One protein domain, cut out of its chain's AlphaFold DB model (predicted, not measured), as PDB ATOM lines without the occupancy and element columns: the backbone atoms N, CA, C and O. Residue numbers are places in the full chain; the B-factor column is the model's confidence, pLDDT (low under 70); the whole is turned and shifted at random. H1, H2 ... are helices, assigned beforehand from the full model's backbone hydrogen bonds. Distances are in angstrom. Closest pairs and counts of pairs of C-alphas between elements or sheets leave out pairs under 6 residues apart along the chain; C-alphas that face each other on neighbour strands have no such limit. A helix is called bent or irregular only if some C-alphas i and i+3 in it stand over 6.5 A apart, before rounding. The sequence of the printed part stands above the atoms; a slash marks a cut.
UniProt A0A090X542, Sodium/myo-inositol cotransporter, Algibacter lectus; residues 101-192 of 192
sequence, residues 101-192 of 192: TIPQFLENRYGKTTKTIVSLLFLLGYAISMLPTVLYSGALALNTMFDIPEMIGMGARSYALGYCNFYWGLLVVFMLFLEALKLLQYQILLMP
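What this domain is: This is residues 101 to 192 of the 192 residues of the protein "Sodium/myo-inositol cotransporter" of Algibacter lectus (UniProt A0A090X542). Two long helices, the bent H2 and H4, make an open V whose arms cross near its closed end, where the turn with little H3 lies; at the open end of H2, short H1 folds back on it as a small hairpin. Residues 174 to 192, the far part of H4 and the tail, stick out free. The 92 printed residues hold four named helices, H1, H2, H3, H4 in that order, and no named strand: all helix. The whole is extended and flat, with a radius of gyration of the C-alphas of 19.1 A and spans of 56 by 31 by 16 A.

Where its parts are: Find C-alpha 102 at (138.426, 221.594, 270.560), where H1, residues 102 to 110, begins. H2, residues 112 to 146, was assigned as one helix by its hydrogen bonds but is bent: C-alphas 128 and 131 are 6.6 A apart. Its arms are H2a, residues 112 to 128, 24.1 A, and H2b, residues 131 to 146, 22.5 A. H3 is residues 148 to 151. H4 runs 47.8 A from residue 157 to C-alpha 189 at (162.123, 224.339, 281.849).

How they stand to each other: Look first at H1 and H2a, a helical hairpin: they touch, closest at the C-alphas of Pro 103 and Lys 115, 4.9 A, at a shallow tilt of 27 degrees, opposite ways. H2a and H2b stand at a shallow tilt of 22 degrees. H4, with residues 160 to 169 alone, touches H2b at a steep tilt of 54 degrees, opposite ways; the closest C-alphas, of Ala 139 and Asn 165, are 5.3 A apart. H3 and H4 only just touch, with 3 pairs of C-alphas within 8 A, the closest Pro 149 and Ala 160 at 5.3 A. H2a and H4 are apart. In H1, H2a, H2b and H4 every O i to N i+4 pair is within hydrogen-bond range; H3 is too short for one.

The domain as a whole: The farthest C-alphas, of Gly 155 and Pro 192, are 59.1 A apart. The printed part has no cut, and its three links are tight. The pLDDT is under 70 at residues 153, 155, 157 and 184 to 192.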
ATOM      1  N   THR A 101     141.612 224.386 273.095       82.62
ATOM      2  CA  THR A 101     141.502 223.416 271.990       82.62
ATOM      3  C   THR A 101     140.129 222.740 271.933       82.62
ATOM      4  O   THR A 101     139.468 222.551 272.955       82.62
ATOM      5  N   ILE A 102     139.700 222.316 270.737       85.44
ATOM      6  CA  ILE A 102     138.426 221.594 270.560       85.44
ATOM      7  C   ILE A 102     138.383 220.274 271.354       85.44
ATOM      8  O   ILE A 102     137.378 220.027 272.025       85.44
ATOM      9  N   PRO A 103     139.437 219.432 271.385       86.00
ATOM     10  CA  PRO A 103     139.420 218.233 272.223       86.00
ATOM     11  C   PRO A 103     139.275 218.537 273.719       86.00
ATOM     12  O   PRO A 103     138.595 217.799 274.427       86.00
ATOM     13  N   GLN A 104     139.851 219.640 274.206       82.94
ATOM     14  CA  GLN A 104     139.674 220.091 275.591       82.94
ATOM     15  C   GLN A 104     138.238 220.574 275.858       82.94
ATOM     16  O   GLN A 104     137.696 220.332 276.935       82.94
ATOM     17  N   PHE A 105     137.575 221.184 274.870       86.75
ATOM     18  CA  PHE A 105     136.145 221.492 274.969       86.75
ATOM     19  C   PHE A 105     135.305 220.225 275.157       86.75
ATOM     20  O   PHE A 105     134.432 220.171 276.026       86.75
ATOM     21  N   LEU A 106     135.605 219.183 274.381       87.69
ATOM     22  CA  LEU A 106     134.912 217.903 274.488       87.69
ATOM     23  C   LEU A 106     135.239 217.168 275.793       87.69
ATOM     24  O   LEU A 106     134.351 216.520 276.340       87.69
ATOM     25  N   GLU A 107     136.451 217.319 276.333       88.75
ATOM     26  CA  GLU A 107     136.811 216.811 277.664       88.75
ATOM     27  C   GLU A 107     135.897 217.378 278.748       88.75
ATOM     28  O   GLU A 107     135.326 216.622 279.528       88.75
ATOM     29  N   ASN A 108     135.712 218.699 278.760       86.56
ATOM     30  CA  ASN A 108     134.893 219.362 279.771       86.56
ATOM     31  C   ASN A 108     133.413 218.969 279.674       86.56
ATOM     32  O   ASN A 108     132.709 218.965 280.682       86.56
ATOM     33  N   ARG A 109     132.923 218.641 278.470       88.81
ATOM     34  CA  ARG A 109     131.507 218.313 278.246       88.81
ATOM     35  C   ARG A 109     131.181 216.823 278.381       88.81
ATOM     36  O   ARG A 109     130.083 216.508 278.844       88.81
ATOM     37  N   TYR A 110     132.088 215.947 277.947       92.31
ATOM     38  CA  TYR A 110     131.858 214.505 277.768       92.31
ATOM     39  C   TYR A 110     132.894 213.613 278.471       92.31
ATOM     40  O   TYR A 110     132.699 212.402 278.557       92.31
ATOM     41  N   GLY A 111     133.972 214.185 279.008       92.75
ATOM     42  CA  GLY A 111     135.002 213.476 279.762       92.75
ATOM     43  C   GLY A 111     136.256 213.112 278.958       92.75
ATOM     44  O   GLY A 111     136.358 213.304 277.744       92.75
ATOM     45  N   LYS A 112     137.245 212.561 279.673       91.44
ATOM     46  CA  LYS A 112     138.597 212.273 279.155       91.44
ATOM     47  C   LYS A 112     138.618 211.274 278.001       91.44
ATOM     48  O   LYS A 112     139.391 211.448 277.064       91.44
ATOM     49  N   THR A 113     137.756 210.260 278.034       92.88
ATOM     50  CA  THR A 113     137.695 209.230 276.987       92.88
ATOM     51  C   THR A 113     137.356 209.836 275.625       92.88
ATOM     52  O   THR A 113     138.031 209.547 274.637       92.88
ATOM     53  N   THR A 114     136.371 210.738 275.569       92.44
ATOM     54  CA  THR A 114     135.976 211.424 274.330       92.44
ATOM     55  C   THR A 114     137.093 212.312 273.798       92.44
ATOM     56  O   THR A 114     137.350 212.298 272.596       92.44
ATOM     57  N   LYS A 115     137.809 213.029 274.675       90.62
ATOM     58  CA  LYS A 115     138.996 213.798 274.273       90.62
ATOM     59  C   LYS A 115     140.032 212.914 273.596       90.62
ATOM     60  O   LYS A 115     140.498 213.274 272.523       90.62
ATOM     61  N   THR A 116     140.387 211.776 274.190       89.62
ATOM     62  CA  THR A 116     141.411 210.890 273.620       89.62
ATOM     63  C   THR A 116     140.998 210.370 272.248       89.62
ATOM     64  O   THR A 116     141.797 210.432 271.316       89.62
ATOM     65  N   ILE A 117     139.747 209.922 272.098       93.38
ATOM     66  CA  ILE A 117     139.227 209.437 270.812       93.38
ATOM     67  C   ILE A 117     139.276 210.550 269.763       93.38
ATOM     68  O   ILE A 117     139.786 210.342 268.668       93.38
ATOM     69  N   VAL A 118     138.788 211.746 270.093       92.31
ATOM     70  CA  VAL A 118     138.722 212.853 269.132       92.31
ATOM     71  C   VAL A 118     140.109 213.389 268.784       92.31
ATOM     72  O   VAL A 118     140.382 213.631 267.613       92.31
ATOM     73  N   SER A 119     141.013 213.513 269.757       89.69
ATOM     74  CA  SER A 119     142.414 213.852 269.495       89.69
ATOM     75  C   SER A 119     143.080 212.830 268.575       89.69
ATOM     76  O   SER A 119     143.795 213.221 267.657       89.69
ATOM     77  N   LEU A 120     142.820 211.533 268.779       91.12
ATOM     78  CA  LEU A 120     143.342 210.478 267.912       91.12
ATOM     79  C   LEU A 120     142.772 210.589 266.492       91.12
ATOM     80  O   LEU A 120     143.527 210.497 265.531       91.12
ATOM     81  N   LEU A 121     141.467 210.839 266.352       91.31
ATOM     82  CA  LEU A 121     140.829 211.045 265.048       91.31
ATOM     83  C   LEU A 121     141.404 212.260 264.313       91.31
ATOM     84  O   LEU A 121     141.700 212.157 263.126       91.31
ATOM     85  N   PHE A 122     141.614 213.384 265.005       87.88
ATOM     86  CA  PHE A 122     142.271 214.550 264.415       87.88
ATOM     87  C   PHE A 122     143.697 214.225 263.975       87.88
ATOM     88  O   PHE A 122     144.066 214.543 262.849       87.88
ATOM     89  N   LEU A 123     144.484 213.564 264.825       87.75
ATOM     90  CA  LEU A 123     145.872 213.227 264.516       87.75
ATOM     91  C   LEU A 123     145.975 212.273 263.320       87.75
ATOM     92  O   LEU A 123     146.795 212.490 262.432       87.75
ATOM     93  N   LEU A 124     145.105 211.265 263.250       88.62
ATOM     94  CA  LEU A 124     145.017 210.360 262.104       88.62
ATOM     95  C   LEU A 124     144.555 211.087 260.838       88.62
ATOM     96  O   LEU A 124     145.142 210.887 259.779       88.62
ATOM     97  N   GLY A 125     143.553 211.965 260.940       87.44
ATOM     98  CA  GLY A 125     143.104 212.794 259.822       87.44
ATOM     99  C   GLY A 125     144.228 213.677 259.277       87.44
ATOM    100  O   GLY A 125     144.437 213.740 258.065       87.44
ATOM    101  N   TYR A 126     145.020 214.284 260.163       85.38
ATOM    102  CA  TYR A 126     146.196 215.049 259.763       85.38
ATOM    103  C   TYR A 126     147.258 214.172 259.094       85.38
ATOM    104  O   TYR A 126     147.735 214.514 258.014       85.38
ATOM    105  N   ALA A 127     147.595 213.032 259.701       84.00
ATOM    106  CA  ALA A 127     148.651 212.148 259.219       84.00
ATOM    107  C   ALA A 127     148.330 211.478 257.875       84.00
ATOM    108  O   ALA A 127     149.226 211.300 257.054       84.00
ATOM    109  N   ILE A 128     147.069 211.104 257.651       86.69
ATOM    110  CA  ILE A 128     146.652 210.313 256.484       86.69
ATOM    111  C   ILE A 128     146.117 211.203 255.356       86.69
ATOM    112  O   ILE A 128     146.286 210.862 254.190       86.69
ATOM    113  N   SER A 129     145.484 212.337 255.675       86.38
ATOM    114  CA  SER A 129     144.809 213.174 254.673       86.38
ATOM    115  C   SER A 129     145.565 214.470 254.387       86.38
ATOM    116  O   SER A 129     145.944 214.724 253.245       86.38
ATOM    117  N   MET A 130     145.803 215.292 255.413       84.88
ATOM    118  CA  MET A 130     146.386 216.629 255.223       84.88
ATOM    119  C   MET A 130     147.866 216.563 254.852       84.88
ATOM    120  O   MET A 130     148.265 217.093 253.815       84.88
ATOM    121  N   LEU A 131     148.686 215.879 255.660       85.38
ATOM    122  CA  LEU A 131     150.134 215.837 255.444       85.38
ATOM    123  C   LEU A 131     150.501 215.276 254.060       85.38
ATOM    124  O   LEU A 131     151.266 215.941 253.362       85.38
ATOM    125  N   PRO A 132     149.952 214.137 253.591       85.44
ATOM    126  CA  PRO A 132     150.304 213.617 252.272       85.44
ATOM    127  C   PRO A 132     149.910 214.560 251.133       85.44
ATOM    128  O   PRO A 132     150.687 214.731 250.197       85.44
ATOM    129  N   THR A 133     148.748 215.216 251.223       86.88
ATOM    130  CA  THR A 133     148.269 216.158 250.197       86.88
ATOM    131  C   THR A 133     149.167 217.392 250.099       86.88
ATOM    132  O   THR A 133     149.567 217.795 249.003       86.88
ATOM    133  N   VAL A 134     149.547 217.969 251.240       86.44
ATOM    134  CA  VAL A 134     150.452 219.127 251.303       86.44
ATOM    135  C   VAL A 134     151.851 218.756 250.803       86.44
ATOM    136  O   VAL A 134     152.419 219.474 249.979       86.44
ATOM    137  N   LEU A 135     152.391 217.609 251.228       86.81
ATOM    138  CA  LEU A 135     153.707 217.133 250.789       86.81
ATOM    139  C   LEU A 135     153.739 216.859 249.282       86.81
ATOM    140  O   LEU A 135     154.644 217.333 248.595       86.81
ATOM    141  N   TYR A 136     152.728 216.164 248.758       86.75
ATOM    142  CA  TYR A 136     152.636 215.836 247.339       86.75
ATOM    143  C   TYR A 136     152.502 217.089 246.469       86.75
ATOM    144  O   TYR A 136     153.236 217.247 245.494       86.75
ATOM    145  N   SER A 137     151.599 218.006 246.830       88.06
ATOM    146  CA  SER A 137     151.409 219.269 246.101       88.06
ATOM    147  C   SER A 137     152.660 220.154 246.137       88.06
ATOM    148  O   SER A 137     153.019 220.746 245.119       88.06
ATOM    149  N   GLY A 138     153.373 220.188 247.269       86.75
ATOM    150  CA  GLY A 138     154.659 220.872 247.395       86.75
ATOM    151  C   GLY A 138     155.743 220.251 246.510       86.75
ATOM    152  O   GLY A 138     156.399 220.959 245.746       86.75
ATOM    153  N   ALA A 139     155.888 218.924 246.539       85.31
ATOM    154  CA  ALA A 139     156.834 218.211 245.683       85.31
ATOM    155  C   ALA A 139     156.518 218.412 244.192       85.31
ATOM    156  O   ALA A 139     157.428 218.615 243.388       85.31
ATOM    157  N   LEU A 140     155.239 218.400 243.809       85.94
ATOM    158  CA  LEU A 140     154.803 218.664 242.439       85.94
ATOM    159  C   LEU A 140     155.176 220.083 241.985       85.94
ATOM    160  O   LEU A 140     155.716 220.248 240.888       85.94
ATOM    161  N   ALA A 141     154.959 221.095 242.830       85.88
ATOM    162  CA  ALA A 141     155.369 222.468 242.536       85.88
ATOM    163  C   ALA A 141     156.881 222.574 242.308       85.88
ATOM    164  O   ALA A 141     157.318 223.124 241.305       85.88
ATOM    165  N   LEU A 142     157.697 221.983 243.181       83.38
ATOM    166  CA  LEU A 142     159.155 222.033 243.033       83.38
ATOM    167  C   LEU A 142     159.640 221.290 241.782       83.38
ATOM    168  O   LEU A 142     160.484 221.806 241.051       83.38
ATOM    169  N   ASN A 143     159.083 220.108 241.498       82.75
ATOM    170  CA  ASN A 143     159.428 219.344 240.297       82.75
ATOM    171  C   ASN A 143     159.130 220.122 239.016       82.75
ATOM    172  O   ASN A 143     159.938 220.097 238.094       82.75
ATOM    173  N   THR A 144     157.994 220.815 238.970       81.50
ATOM    174  CA  THR A 144     157.588 221.613 237.805       81.50
ATOM    175  C   THR A 144     158.361 222.924 237.685       81.50
ATOM    176  O   THR A 144     158.702 223.322 236.577       81.50
ATOM    177  N   MET A 145     158.689 223.582 238.800       82.56
ATOM    178  CA  MET A 145     159.435 224.846 238.795       82.56
ATOM    179  C   MET A 145     160.918 224.685 238.436       82.56
ATOM    180  O   MET A 145     161.494 225.589 237.828       82.56
ATOM    181  N   PHE A 146     161.548 223.573 238.832       82.12
ATOM    182  CA  PHE A 146     162.984 223.337 238.614       82.12
ATOM    183  C   PHE A 146     163.302 222.323 237.517       82.12
ATOM    184  O   PHE A 146     164.477 222.100 237.249       82.12
ATOM    185  N   ASP A 147     162.286 221.717 236.905       79.19
ATOM    186  CA  ASP A 147     162.427 220.614 235.948       79.19
ATOM    187  C   ASP A 147     163.383 219.513 236.443       79.19
ATOM    188  O   ASP A 147     164.308 219.044 235.775       79.19
ATOM    189  N   ILE A 148     163.150 219.110 237.693       76.12
ATOM    190  CA  ILE A 148     163.943 218.107 238.413       76.12
ATOM    191  C   ILE A 148     164.128 216.794 237.612       76.12
ATOM    192  O   ILE A 148     165.231 216.240 237.668       76.12
ATOM    193  N   PRO A 149     163.129 216.274 236.860       72.50
ATOM    194  CA  PRO A 149     163.319 215.082 236.032       72.50
ATOM    195  C   PRO A 149     164.456 215.221 235.010       72.50
ATOM    196  O   PRO A 149     165.262 214.297 234.878       72.50
ATOM    197  N   GLU A 150     164.559 216.371 234.334       71.25
ATOM    198  CA  GLU A 150     165.632 216.646 233.371       71.25
ATOM    199  C   GLU A 150     166.978 216.858 234.075       71.25
ATOM    200  O   GLU A 150     167.998 216.333 233.629       71.25
ATOM    201  N   MET A 151     166.987 217.539 235.226       70.06
ATOM    202  CA  MET A 151     168.214 217.788 235.995       70.06
ATOM    203  C   MET A 151     168.885 216.518 236.532       70.06
ATOM    204  O   MET A 151     170.111 216.453 236.591       70.06
ATOM    205  N   ILE A 152     168.098 215.531 236.966       70.56
ATOM    206  CA  ILE A 152     168.618 214.282 237.555       70.56
ATOM    207  C   ILE A 152     168.795 213.192 236.473       70.56
ATOM    208  O   ILE A 152     169.281 212.100 236.755       70.56
ATOM    209  N   GLY A 153     168.435 213.473 235.213       68.12
ATOM    210  CA  GLY A 153     168.535 212.508 234.113       68.12
ATOM    211  C   GLY A 153     167.580 211.318 234.263       68.12
ATOM    212  O   GLY A 153     167.827 210.241 233.720       68.12
ATOM    213  N   MET A 154     166.490 211.484 235.018       70.56
ATOM    214  CA  MET A 154     165.498 210.433 235.220       70.56
ATOM    215  C   MET A 154     164.488 210.453 234.074       70.56
ATOM    216  O   MET A 154     163.658 211.353 233.978       70.56
ATOM    217  N   GLY A 155     164.514 209.419 233.230       62.59
ATOM    218  CA  GLY A 155     163.674 209.324 232.027       62.59
ATOM    219  C   GLY A 155     162.157 209.288 232.268       62.59
ATOM    220  O   GLY A 155     161.392 209.423 231.317       62.59
ATOM    221  N   ALA A 156     161.694 209.135 233.514       71.31
ATOM    222  CA  ALA A 156     160.273 209.172 233.849       71.31
ATOM    223  C   ALA A 156     159.984 210.116 235.028       71.31
ATOM    224  O   ALA A 156     160.461 209.928 236.150       71.31
ATOM    225  N   ARG A 157     159.127 211.114 234.765       69.50
ATOM    226  CA  ARG A 157     158.698 212.162 235.714       69.50
ATOM    227  C   ARG A 157     158.096 211.606 237.011       69.50
ATOM    228  O   ARG A 157     158.205 212.238 238.056       69.50
ATOM    229  N   SER A 158     157.495 210.418 236.958       71.88
ATOM    230  CA  SER A 158     156.933 209.722 238.121       71.88
ATOM    231  C   SER A 158     157.991 209.350 239.164       71.88
ATOM    232  O   SER A 158     157.738 209.497 240.358       71.88
ATOM    233  N   TYR A 159     159.187 208.930 238.740       75.69
ATOM    234  CA  TYR A 159     160.271 208.601 239.669       75.69
ATOM    235  C   TYR A 159     160.820 209.858 240.343       75.69
ATOM    236  O   TYR A 159     160.988 209.868 241.558       75.69
ATOM    237  N   ALA A 160     161.005 210.946 239.590       75.25
ATOM    238  CA  ALA A 160     161.443 212.233 240.134       75.25
ATOM    239  C   ALA A 160     160.490 212.786 241.204       75.25
ATOM    240  O   ALA A 160     160.931 213.200 242.278       75.25
ATOM    241  N   LEU A 161     159.181 212.703 240.952       77.81
ATOM    242  CA  LEU A 161     158.150 213.060 241.926       77.81
ATOM    243  C   LEU A 161     158.218 212.180 243.178       77.81
ATOM    244  O   LEU A 161     158.153 212.706 244.287       77.81
ATOM    245  N   GLY A 162     158.394 210.865 243.015       79.19
ATOM    246  CA  GLY A 162     158.531 209.925 244.129       79.19
ATOM    247  C   GLY A 162     159.739 210.228 245.017       79.19
ATOM    248  O   GLY A 162     159.590 210.336 246.235       79.19
ATOM    249  N   TYR A 163     160.915 210.444 244.419       79.62
ATOM    250  CA  TYR A 163     162.123 210.830 245.151       79.62
ATOM    251  C   TYR A 163     161.950 212.174 245.858       79.62
ATOM    252  O   TYR A 163     162.223 212.278 247.052       79.62
ATOM    253  N   CYS A 164     161.450 213.194 245.156       79.12
ATOM    254  CA  CYS A 164     161.225 214.512 245.740       79.12
ATOM    255  C   CYS A 164     160.247 214.445 246.922       79.12
ATOM    256  O   CYS A 164     160.556 214.964 247.990       79.12
ATOM    257  N   ASN A 165     159.123 213.738 246.775       82.25
ATOM    258  CA  ASN A 165     158.144 213.566 247.845       82.25
ATOM    259  C   ASN A 165     158.723 212.804 249.047       82.25
ATOM    260  O   ASN A 165     158.445 213.164 250.187       82.25
ATOM    261  N   PHE A 166     159.558 211.787 248.813       81.00
ATOM    262  CA  PHE A 166     160.216 211.042 249.885       81.00
ATOM    263  C   PHE A 166     161.196 211.917 250.679       81.00
ATOM    264  O   PHE A 166     161.101 211.985 251.903       81.00
ATOM    265  N   TYR A 167     162.104 212.631 250.002       81.56
ATOM    266  CA  TYR A 167     163.071 213.512 250.671       81.56
ATOM    267  C   TYR A 167     162.395 214.714 251.344       81.56
ATOM    268  O   TYR A 167     162.762 215.077 252.461       81.56
ATOM    269  N   TRP A 168     161.386 215.305 250.699       78.00
ATOM    270  CA  TRP A 168     160.609 216.407 251.263       78.00
ATOM    271  C   TRP A 168     159.807 215.956 252.489       78.00
ATOM    272  O   TRP A 168     159.838 216.612 253.528       78.00
ATOM    273  N   GLY A 169     159.165 214.787 252.411       80.25
ATOM    274  CA  GLY A 169     158.477 214.163 253.540       80.25
ATOM    275  C   GLY A 169     159.415 213.865 254.708       80.25
ATOM    276  O   GLY A 169     159.090 214.199 255.846       80.25
ATOM    277  N   LEU A 170     160.603 213.315 254.441       82.19
ATOM    278  CA  LEU A 170     161.619 213.063 255.467       82.19
ATOM    279  C   LEU A 170     162.045 214.362 256.169       82.19
ATOM    280  O   LEU A 170     162.133 214.397 257.395       82.19
ATOM    281  N   LEU A 171     162.276 215.433 255.404       82.62
ATOM    282  CA  LEU A 171     162.661 216.739 255.936       82.62
ATOM    283  C   LEU A 171     161.565 217.324 256.833       82.62
ATOM    284  O   LEU A 171     161.866 217.793 257.929       82.62
ATOM    285  N   VAL A 172     160.301 217.253 256.411       78.88
ATOM    286  CA  VAL A 172     159.166 217.736 257.212       78.88
ATOM    287  C   VAL A 172     159.009 216.923 258.496       78.88
ATOM    288  O   VAL A 172     158.861 217.507 259.566       78.88
ATOM    289  N   VAL A 173     159.108 215.592 258.431       79.75
ATOM    290  CA  VAL A 173     159.071 214.736 259.631       79.75
ATOM    291  C   VAL A 173     160.211 215.083 260.587       79.75
ATOM    292  O   VAL A 173     159.996 215.183 261.795       79.75
ATOM    293  N   PHE A 174     161.413 215.323 260.062       80.38
ATOM    294  CA  PHE A 174     162.555 215.745 260.863       80.38
ATOM    295  C   PHE A 174     162.335 217.119 261.516       80.38
ATOM    296  O   PHE A 174     162.621 217.282 262.701       80.38
ATOM    297  N   MET A 175     161.773 218.093 260.792       78.00
ATOM    298  CA  MET A 175     161.435 219.408 261.352       78.00
ATOM    299  C   MET A 175     160.384 219.316 262.460       78.00
ATOM    300  O   MET A 175     160.589 219.881 263.532       78.00
ATOM    301  N   LEU A 176     159.314 218.546 262.245       79.38
ATOM    302  CA  LEU A 176     158.286 218.304 263.261       79.38
ATOM    303  C   LEU A 176     158.873 217.637 264.509       79.38
ATOM    304  O   LEU A 176     158.514 217.982 265.633       79.38
ATOM    305  N   PHE A 177     159.810 216.704 264.325       77.19
ATOM    306  CA  PHE A 177     160.518 216.077 265.435       77.19
ATOM    307  C   PHE A 177     161.371 217.086 266.221       77.19
ATOM    308  O   PHE A 177     161.343 217.084 267.452       77.19
ATOM    309  N   LEU A 178     162.092 217.982 265.536       77.50
ATOM    310  CA  LEU A 178     162.864 219.045 266.189       77.50
ATOM    311  C   LEU A 178     161.970 220.030 266.956       77.50
ATOM    312  O   LEU A 178     162.319 220.426 268.067       77.50
ATOM    313  N   GLU A 179     160.821 220.414 266.397       74.94
ATOM    314  CA  GLU A 179     159.841 221.256 267.093       74.94
ATOM    315  C   GLU A 179     159.262 220.560 268.324       74.94
ATOM    316  O   GLU A 179     159.206 221.161 269.398       74.94
ATOM    317  N   ALA A 180     158.906 219.277 268.213       73.38
ATOM    318  CA  ALA A 180     158.439 218.487 269.346       73.38
ATOM    319  C   ALA A 180     159.493 218.419 270.464       73.38
ATOM    320  O   ALA A 180     159.161 218.565 271.642       73.38
ATOM    321  N   LEU A 181     160.772 218.262 270.107       73.44
ATOM    322  CA  LEU A 181     161.875 218.236 271.064       73.44
ATOM    323  C   LEU A 181     162.081 219.595 271.753       73.44
ATOM    324  O   LEU A 181     162.266 219.638 272.970       73.44
ATOM    325  N   LYS A 182     161.981 220.704 271.007       72.56
ATOM    326  CA  LYS A 182     162.013 222.063 271.576       72.56
ATOM    327  C   LYS A 182     160.858 222.296 272.552       72.56
ATOM    328  O   LYS A 182     161.083 222.821 273.638       72.56
ATOM    329  N   LEU A 183     159.640 221.878 272.202       70.75
ATOM    330  CA  LEU A 183     158.465 222.014 273.069       70.75
ATOM    331  C   LEU A 183     158.597 221.193 274.359       70.75
ATOM    332  O   LEU A 183     158.224 221.677 275.427       70.75
ATOM    333  N   LEU A 184     159.169 219.987 274.279       68.81
ATOM    334  CA  LEU A 184     159.463 219.158 275.452       68.81
ATOM    335  C   LEU A 184     160.491 219.821 276.375       68.81
ATOM    336  O   LEU A 184     160.272 219.884 277.582       68.81
ATOM    337  N   GLN A 185     161.582 220.360 275.822       67.62
ATOM    338  CA  GLN A 185     162.568 221.116 276.603       67.62
ATOM    339  C   GLN A 185     161.932 222.331 277.284       67.62
ATOM    340  O   GLN A 185     162.207 222.589 278.453       67.62
ATOM    341  N   TYR A 186     161.038 223.035 276.585       64.25
ATOM    342  CA  TYR A 186     160.342 224.198 277.125       64.25
ATOM    343  C   TYR A 186     159.365 223.837 278.253       64.25
ATOM    344  O   TYR A 186     159.328 224.516 279.275       64.25
ATOM    345  N   GLN A 187     158.610 222.740 278.115       59.19
ATOM    346  CA  GLN A 187     157.745 222.234 279.187       59.19
ATOM    347  C   GLN A 187     158.532 221.808 280.429       59.19
ATOM    348  O   GLN A 187     158.065 222.037 281.540       59.19
ATOM    349  N   ILE A 188     159.717 221.216 280.253       61.97
ATOM    350  CA  ILE A 188     160.595 220.824 281.365       61.97
ATOM    351  C   ILE A 188     161.186 222.060 282.057       61.97
ATOM    352  O   ILE A 188     161.267 222.085 283.279       61.97
ATOM    353  N   LEU A 189     161.560 223.099 281.301       58.84
ATOM    354  CA  LEU A 189     162.123 224.339 281.849       58.84
ATOM    355  C   LEU A 189     161.091 225.184 282.625       58.84
ATOM    356  O   LEU A 189     161.470 226.002 283.457       58.84
ATOM    357  N   LEU A 190     159.798 225.001 282.332       54.91
ATOM    358  CA  LEU A 190     158.677 225.727 282.945       54.91
ATOM    359  C   LEU A 190     157.889 224.925 283.979       54.91
ATOM    360  O   LEU A 190     156.912 225.440 284.524       54.91
ATOM    361  N   MET A 191     158.281 223.680 284.246       43.09
ATOM    362  CA  MET A 191     157.805 222.967 285.424       43.09
ATOM    363  C   MET A 191     158.527 223.551 286.652       43.09
ATOM    364  O   MET A 191     159.752 223.441 286.710       43.09
ATOM    365  N   PRO A 192     157.818 224.210 287.591       47.94
ATOM    366  CA  PRO A 192     158.396 224.581 288.879       47.94
ATOM    367  C   PRO A 192     158.749 223.349 289.722       47.94
ATOM    368  O   PRO A 192     158.061 222.308 289.579       47.94
TER     369      PRO A 192